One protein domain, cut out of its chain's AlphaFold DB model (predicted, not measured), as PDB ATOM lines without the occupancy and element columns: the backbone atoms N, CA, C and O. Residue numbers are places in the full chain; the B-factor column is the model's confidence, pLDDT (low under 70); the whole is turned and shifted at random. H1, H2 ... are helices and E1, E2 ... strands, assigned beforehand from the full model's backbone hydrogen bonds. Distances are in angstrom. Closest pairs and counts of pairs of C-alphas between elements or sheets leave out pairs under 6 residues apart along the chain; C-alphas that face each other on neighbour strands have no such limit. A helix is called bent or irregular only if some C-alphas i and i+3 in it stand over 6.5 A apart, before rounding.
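Overview. This is residues 69 to 125 of the 263 residues of the protein "Hypothetical protein" of Darwinula stevensoni (UniProt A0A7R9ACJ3). A short two-stranded hairpin, E1 and E2, stands between two helices, with H1 toward one end of the longest axis and H2 toward the other. The link from H1 to E1, residues 86 to 95, arches to one side of that axis, and the loop of the hairpin, residues 99 to 107, reaches to the other. The printed part has 57 residues, with H1, E1, E2 and H2 in that order; the two strands make an antiparallel sheet, E1 - E2. The class is mixed, helices and strands, with 25 residues, under half, in named elements. It is only just compact, close to loose, with a radius of gyration of the C-alphas of 11.9 A and spans of 36 by 26 by 16 A.

Arrangement. Going along from Tyr 69, you first meet H1, residues 75 to 85, which is apart from E2, residues 108 to 110, and from H2, residues 113 to 120. Next look at E1, residues 96 to 98: it forms an antiparallel hairpin with E2, at 143 degrees between directions. C-alphas 96 and 110 face each other at 4.7 A. Find N 97 and O 109, within hydrogen-bond range at 2.8 A, and N 109 and O 97 at 2.9 A. E1 and H2 are apart. In H2 every O i to N i+4 pair is within hydrogen-bond range; in H1, 4 of 7 are.

Along the chain. Find C-alpha 75 at (33.868, -31.038, 46.370); from there H1 runs 14.9 A to C-alpha 85. H1 is irregular, but only just: C-alphas 79 and 82 are 6.7 A apart. E1 starts at C-alpha 96, (28.391, -28.456, 34.494), and spans 7.0 A; E2 spans 6.8 A. H2 runs 10.5 A to C-alpha 120 at (20.127, -19.106, 35.686).

Size, cuts and confidence. The two C-alphas farthest apart, those of Gly 86 and Lys 125, are 37.0 A apart. The printed part has no cut. The link E2 to H2 is tight; H1 to E1 and E1 to E2 are short. The mean pLDDT of the printed part is 86.5; look for values under 70 at residues 101 to 102 and 123 to 125 of this model.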
ATOM      1  N   TYR A  69      23.452 -25.777  38.393       90.69
ATOM      2  CA  TYR A  69      24.846 -25.660  37.987       90.69
ATOM      3  C   TYR A  69      25.786 -25.915  39.155       90.69
ATOM      4  O   TYR A  69      25.462 -25.622  40.304       90.69
ATOM      5  N   PHE A  70      26.966 -26.440  38.844       90.25
ATOM      6  CA  PHE A  70      28.030 -26.558  39.827       90.25
ATOM      7  C   PHE A  70      28.498 -25.185  40.288       90.25
ATOM      8  O   PHE A  70      28.691 -24.255  39.494       90.25
ATOM      9  N   GLU A  71      28.736 -25.092  41.589       89.19
ATOM     10  CA  GLU A  71      29.433 -23.955  42.165       89.19
ATOM     11  C   GLU A  71      30.943 -24.112  41.964       89.19
ATOM     12  O   GLU A  71      31.488 -25.213  41.825       89.19
ATOM     13  N   LYS A  72      31.652 -22.983  41.947       89.06
ATOM     14  CA  LYS A  72      33.103 -22.992  41.791       89.06
ATOM     15  C   LYS A  72      33.745 -23.727  42.970       89.06
ATOM     16  O   LYS A  72      33.539 -23.346  44.119       89.06
ATOM     17  N   GLY A  73      34.565 -24.740  42.686       86.31
ATOM     18  CA  GLY A  73      35.220 -25.536  43.727       86.31
ATOM     19  C   GLY A  73      34.331 -26.583  44.403       86.31
ATOM     20  O   GLY A  73      34.634 -26.993  45.522       86.31
ATOM     21  N   GLU A  74      33.262 -27.042  43.749       87.31
ATOM     22  CA  GLU A  74      32.398 -28.081  44.307       87.31
ATOM     23  C   GLU A  74      33.187 -29.366  44.677       87.31
ATOM     24  O   GLU A  74      33.911 -29.905  43.829       87.31
ATOM     25  N   PRO A  75      33.044 -29.913  45.907       88.88
ATOM     26  CA  PRO A  75      33.868 -31.038  46.370       88.88
ATOM     27  C   PRO A  75      33.757 -32.284  45.490       88.88
ATOM     28  O   PRO A  75      34.758 -32.925  45.178       88.88
ATOM     29  N   VAL A  76      32.545 -32.603  45.019       88.31
ATOM     30  CA  VAL A  76      32.312 -33.752  44.126       88.31
ATOM     31  C   VAL A  76      33.085 -33.592  42.815       88.31
ATOM     32  O   VAL A  76      33.654 -34.563  42.316       88.31
ATOM     33  N   TRP A  77      33.154 -32.373  42.272       90.31
ATOM     34  CA  TRP A  77      33.947 -32.099  41.080       90.31
ATOM     35  C   TRP A  77      35.443 -32.262  41.357       90.31
ATOM     36  O   TRP A  77      36.096 -33.069  40.694       90.31
ATOM     37  N   LYS A  78      35.975 -31.541  42.350       88.75
ATOM     38  CA  LYS A  78      37.418 -31.488  42.626       88.75
ATOM     39  C   LYS A  78      37.987 -32.834  43.076       88.75
ATOM     40  O   LYS A  78      39.013 -33.277  42.562       88.75
ATOM     41  N   GLU A  79      37.326 -33.497  44.019       88.81
ATOM     42  CA  GLU A  79      37.884 -34.672  44.692       88.81
ATOM     43  C   GLU A  79      37.646 -35.972  43.923       88.81
ATOM     44  O   GLU A  79      38.492 -36.868  43.964       88.81
ATOM     45  N   GLN A  80      36.513 -36.083  43.219       88.88
ATOM     46  CA  GLN A  80      36.093 -37.342  42.597       88.88
ATOM     47  C   GLN A  80      36.229 -37.313  41.081       88.88
ATOM     48  O   GLN A  80      36.797 -38.239  40.519       88.88
ATOM     49  N   ILE A  81      35.736 -36.273  40.406       91.19
ATOM     50  CA  ILE A  81      35.646 -36.274  38.939       91.19
ATOM     51  C   ILE A  81      36.946 -35.759  38.313       91.19
ATOM     52  O   ILE A  81      37.588 -36.474  37.542       91.19
ATOM     53  N   GLN A  82      37.374 -34.546  38.675       93.12
ATOM     54  CA  GLN A  82      38.541 -33.888  38.087       93.12
ATOM     55  C   GLN A  82      39.812 -34.718  38.299       93.12
ATOM     56  O   GLN A  82      40.552 -34.975  37.348       93.12
ATOM     57  N   LYS A  83      40.032 -35.188  39.534       94.06
ATOM     58  CA  LYS A  83      41.194 -36.001  39.903       94.06
ATOM     59  C   LYS A  83      41.195 -37.379  39.236       94.06
ATOM     60  O   LYS A  83      42.248 -37.813  38.780       94.06
ATOM     61  N   PHE A  84      40.050 -38.062  39.177       93.69
ATOM     62  CA  PHE A  84      39.958 -39.405  38.593       93.69
ATOM     63  C   PHE A  84      40.250 -39.403  37.091       93.69
ATOM     64  O   PHE A  84      40.985 -40.260  36.608       93.69
ATOM     65  N   TYR A  85      39.714 -38.419  36.361       94.25
ATOM     66  CA  TYR A  85      39.899 -38.310  34.912       94.25
ATOM     67  C   TYR A  85      41.127 -37.483  34.498       94.25
ATOM     68  O   TYR A  85      41.443 -37.423  33.312       94.25
ATOM     69  N   GLY A  86      41.814 -36.831  35.440       94.19
ATOM     70  CA  GLY A  86      42.949 -35.953  35.137       94.19
ATOM     71  C   GLY A  86      42.553 -34.718  34.319       94.19
ATOM     72  O   GLY A  86      43.289 -34.294  33.427       94.19
ATOM     73  N   ILE A  87      41.373 -34.150  34.586       93.88
ATOM     74  CA  ILE A  87      40.861 -32.983  33.856       93.88
ATOM     75  C   ILE A  87      41.656 -31.737  34.264       93.88
ATOM     76  O   ILE A  87      41.838 -31.453  35.449       93.88
ATOM     77  N   LYS A  88      42.119 -30.973  33.269       94.38
ATOM     78  CA  LYS A  88      42.903 -29.746  33.478       94.38
ATOM     79  C   LYS A  88      42.117 -28.702  34.273       94.38
ATOM     80  O   LYS A  88      40.931 -28.514  34.035       94.38
ATOM     81  N   ASP A  89      42.817 -27.938  35.111       90.94
ATOM     82  CA  ASP A  89      42.246 -26.805  35.861       90.94
ATOM     83  C   ASP A  89      41.745 -25.653  34.978       90.94
ATOM     84  O   ASP A  89      41.059 -24.761  35.460       90.94
ATOM     85  N   SER A  90      42.070 -25.662  33.680       93.69
ATOM     86  CA  SER A  90      41.535 -24.708  32.704       93.69
ATOM     87  C   SER A  90      40.077 -24.980  32.320       93.69
ATOM     88  O   SER A  90      39.491 -24.189  31.587       93.69
ATOM     89  N   PHE A  91      39.524 -26.132  32.706       93.25
ATOM     90  CA  PHE A  91      38.134 -26.474  32.444       93.25
ATOM     91  C   PHE A  91      37.218 -25.730  33.418       93.25
ATOM     92  O   PHE A  91      37.418 -25.816  34.626       93.25
ATOM     93  N   ASP A  92      36.207 -25.037  32.896       93.62
ATOM     94  CA  ASP A  92      35.227 -24.327  33.716       93.62
ATOM     95  C   ASP A  92      34.165 -25.299  34.244       93.62
ATOM     96  O   ASP A  92      33.224 -25.673  33.538       93.62
ATOM     97  N   GLU A  93      34.312 -25.712  35.505       93.19
ATOM     98  CA  GLU A  93      33.352 -26.607  36.148       93.19
ATOM     99  C   GLU A  93      31.962 -26.004  36.300       93.19
ATOM    100  O   GLU A  93      30.987 -26.739  36.408       93.19
ATOM    101  N   THR A  94      31.846 -24.678  36.264       93.75
ATOM    102  CA  THR A  94      30.575 -24.001  36.504       93.75
ATOM    103  C   THR A  94      29.612 -24.120  35.321       93.75
ATOM    104  O   THR A  94      28.457 -23.717  35.436       93.75
ATOM    105  N   LEU A  95      30.073 -24.665  34.188       93.56
ATOM    106  CA  LEU A  95      29.258 -25.024  33.022       93.56
ATOM    107  C   LEU A  95      28.624 -26.417  33.138       93.56
ATOM    108  O   LEU A  95      27.847 -26.821  32.262       93.56
ATOM    109  N   LEU A  96      28.971 -27.159  34.191       92.50
ATOM    110  CA  LEU A  96      28.391 -28.456  34.494       92.50
ATOM    111  C   LEU A  96      27.076 -28.284  35.238       92.50
ATOM    112  O   LEU A  96      26.972 -27.491  36.170       92.50
ATOM    113  N   LEU A  97      26.087 -29.076  34.844       89.75
ATOM    114  CA  LEU A  97      24.757 -29.075  35.426       89.75
ATOM    115  C   LEU A  97      24.406 -30.476  35.944       89.75
ATOM    116  O   LEU A  97      24.764 -31.501  35.350       89.75
ATOM    117  N   VAL A  98      23.641 -30.526  37.031       88.31
ATOM    118  CA  VAL A  98      23.073 -31.756  37.590       88.31
ATOM    119  C   VAL A  98      21.585 -31.615  37.871       88.31
ATOM    120  O   VAL A  98      21.044 -30.521  37.978       88.31
ATOM    121  N   ARG A  99      20.913 -32.761  37.996       82.06
ATOM    122  CA  ARG A  99      19.478 -32.870  38.307       82.06
ATOM    123  C   ARG A  99      19.213 -33.317  39.739       82.06
ATOM    124  O   ARG A  99      18.215 -33.968  40.011       82.06
ATOM    125  N   THR A 100      20.168 -33.139  40.637       75.88
ATOM    126  CA  THR A 100      20.013 -33.583  42.021       75.88
ATOM    127  C   THR A 100      20.860 -32.688  42.897       75.88
ATOM    128  O   THR A 100      22.085 -32.661  42.745       75.88
ATOM    129  N   ARG A 101      20.203 -31.970  43.812       68.56
ATOM    130  CA  ARG A 101      20.891 -31.123  44.793       68.56
ATOM    131  C   ARG A 101      21.577 -31.973  45.857       68.56
ATOM    132  O   ARG A 101      22.748 -31.771  46.164       68.56
ATOM    133  N   GLU A 102      20.847 -32.956  46.377       69.75
ATOM    134  CA  GLU A 102      21.259 -33.781  47.509       69.75
ATOM    135  C   GLU A 102      21.350 -35.258  47.118       69.75
ATOM    136  O   GLU A 102      20.395 -35.857  46.628       69.75
ATOM    137  N   GLY A 103      22.510 -35.870  47.357       74.00
ATOM    138  CA  GLY A 103      22.753 -37.286  47.086       74.00
ATOM    139  C   GLY A 103      23.726 -37.540  45.935       74.00
ATOM    140  O   GLY A 103      24.534 -36.691  45.556       74.00
ATOM    141  N   LYS A 104      23.702 -38.770  45.410       77.12
ATOM    142  CA  LYS A 104      24.661 -39.217  44.391       77.12
ATOM    143  C   LYS A 104      24.318 -38.623  43.025       77.12
ATOM    144  O   LYS A 104      23.325 -39.014  42.411       77.12
ATOM    145  N   LYS A 105      25.191 -37.749  42.525       78.88
ATOM    146  CA  LYS A 105      25.131 -37.166  41.178       78.88
ATOM    147  C   LYS A 105      25.494 -38.231  40.137       78.88
ATOM    148  O   LYS A 105      26.665 -38.503  39.907       78.88
ATOM    149  N   ARG A 106      24.480 -38.893  39.566       80.81
ATOM    150  CA  ARG A 106      24.674 -39.980  38.581       80.81
ATOM    151  C   ARG A 106      24.977 -39.468  37.177       80.81
ATOM    152  O   ARG A 106      25.759 -40.084  36.468       80.81
ATOM    153  N   ASN A 107      24.340 -38.362  36.806       85.69
ATOM    154  CA  ASN A 107      24.467 -37.738  35.497       85.69
ATOM    155  C   ASN A 107      24.947 -36.303  35.696       85.69
ATOM    156  O   ASN A 107      24.358 -35.571  36.495       85.69
ATOM    157  N   VAL A 108      25.986 -35.925  34.958       88.62
ATOM    158  CA  VAL A 108      26.508 -34.561  34.873       88.62
ATOM    159  C   VAL A 108      26.448 -34.169  33.402       88.62
ATOM    160  O   VAL A 108      26.927 -34.927  32.558       88.62
ATOM    161  N   TYR A 109      25.848 -33.024  33.088       91.25
ATOM    162  CA  TYR A 109      25.777 -32.526  31.714       91.25
ATOM    163  C   TYR A 109      26.643 -31.284  31.570       91.25
ATOM    164  O   TYR A 109      26.730 -30.478  32.490       91.25
ATOM    165  N   LEU A 110      27.272 -31.128  30.411       92.69
ATOM    166  CA  LEU A 110      28.031 -29.937  30.056       92.69
ATOM    167  C   LEU A 110      27.167 -29.019  29.195       92.69
ATOM    168  O   LEU A 110      26.483 -29.481  28.282       92.69
ATOM    169  N   THR A 111      27.247 -27.721  29.459       93.06
ATOM    170  CA  THR A 111      26.574 -26.681  28.675       93.06
ATOM    171  C   THR A 111      27.558 -25.620  28.199       93.06
ATOM    172  O   THR A 111      28.731 -25.616  28.570       93.06
ATOM    173  N   THR A 112      27.083 -24.710  27.352       93.44
ATOM    174  CA  THR A 112      27.810 -23.486  27.011       93.44
ATOM    175  C   THR A 112      27.476 -22.378  28.009       93.44
ATOM    176  O   THR A 112      26.418 -22.398  28.636       93.44
ATOM    177  N   ALA A 113      28.337 -21.361  28.112       93.00
ATOM    178  CA  ALA A 113      28.089 -20.200  28.972       93.00
ATOM    179  C   ALA A 113      26.744 -19.511  28.670       93.00
ATOM    180  O   ALA A 113      26.025 -19.149  29.592       93.00
ATOM    181  N   ALA A 114      26.365 -19.425  27.390       88.88
ATOM    182  CA  ALA A 114      25.085 -18.849  26.976       88.88
ATOM    183  C   ALA A 114      23.875 -19.654  27.488       88.88
ATOM    184  O   ALA A 114      22.872 -19.081  27.899       88.88
ATOM    185  N   VAL A 115      23.961 -20.990  27.489       86.75
ATOM    186  CA  VAL A 115      22.894 -21.847  28.038       86.75
ATOM    187  C   VAL A 115      22.838 -21.729  29.559       86.75
ATOM    188  O   VAL A 115      21.748 -21.746  30.126       86.75
ATOM    189  N   LYS A 116      23.991 -21.584  30.219       88.88
ATOM    190  CA  LYS A 116      24.052 -21.337  31.658       88.88
ATOM    191  C   LYS A 116      23.330 -20.057  32.043       88.88
ATOM    192  O   LYS A 116      22.413 -20.139  32.847       88.88
ATOM    193  N   GLU A 117      23.695 -18.937  31.427       87.75
ATOM    194  CA  GLU A 117      23.063 -17.631  31.644       87.75
ATOM    195  C   GLU A 117      21.547 -17.700  31.410       87.75
ATOM    196  O   GLU A 117      20.760 -17.343  32.282       87.75
ATOM    197  N   LEU A 118      21.122 -18.310  30.295       82.31
ATOM    198  CA  LEU A 118      19.703 -18.501  29.992       82.31
ATOM    199  C   LEU A 118      18.962 -19.290  31.081       82.31
ATOM    200  O   LEU A 118      17.824 -18.966  31.405       82.31
ATOM    201  N   VAL A 119      19.562 -20.350  31.623       81.00
ATOM    202  CA  VAL A 119      18.913 -21.170  32.655       81.00
ATOM    203  C   VAL A 119      18.917 -20.457  34.008       81.00
ATOM    204  O   VAL A 119      17.894 -20.485  34.685       81.00
ATOM    205  N   THR A 120      20.016 -19.800  34.392       82.50
ATOM    206  CA  THR A 120      20.127 -19.106  35.686       82.50
ATOM    207  C   THR A 120      19.240 -17.869  35.759       82.50
ATOM    208  O   THR A 120      18.547 -17.677  36.752       82.50
ATOM    209  N   ASP A 121      19.169 -17.075  34.690       80.62
ATOM    210  CA  ASP A 121      18.360 -15.847  34.656       80.62
ATOM    211  C   ASP A 121      16.852 -16.129  34.674       80.62
ATOM    212  O   ASP A 121      16.026 -15.236  34.873       80.62
ATOM    213  N   ASN A 122      16.483 -17.386  34.429       71.88
ATOM    214  CA  ASN A 122      15.105 -17.835  34.331       71.88
ATOM    215  C   ASN A 122      14.784 -18.945  35.333       71.88
ATOM    216  O   ASN A 122      13.750 -19.596  35.190       71.88
ATOM    217  N   GLU A 123      15.614 -19.130  36.365       69.44
ATOM    218  CA  GLU A 123      15.359 -20.092  37.445       69.44
ATOM    219  C   GLU A 123      13.987 -19.831  38.105       69.44
ATOM    220  O   GLU A 123      13.244 -20.768  38.402       69.44
ATOM    221  N   ASP A 124      13.591 -18.556  38.187       65.44
ATOM    222  CA  ASP A 124      12.294 -18.107  38.708       65.44
ATOM    223  C   ASP A 124      11.150 -18.174  37.672       65.44
ATOM    224  O   ASP A 124       9.967 -18.174  38.023       65.44
ATOM    225  N   LYS A 125      11.474 -18.225  36.370       61.12
ATOM    226  CA  LYS A 125      10.512 -18.241  35.255       61.12
ATOM    227  C   LYS A 125      10.351 -19.668  34.742       61.12
ATOM    228  O   LYS A 125      10.985 -20.109  33.791       61.12
TER     229      LYS A 125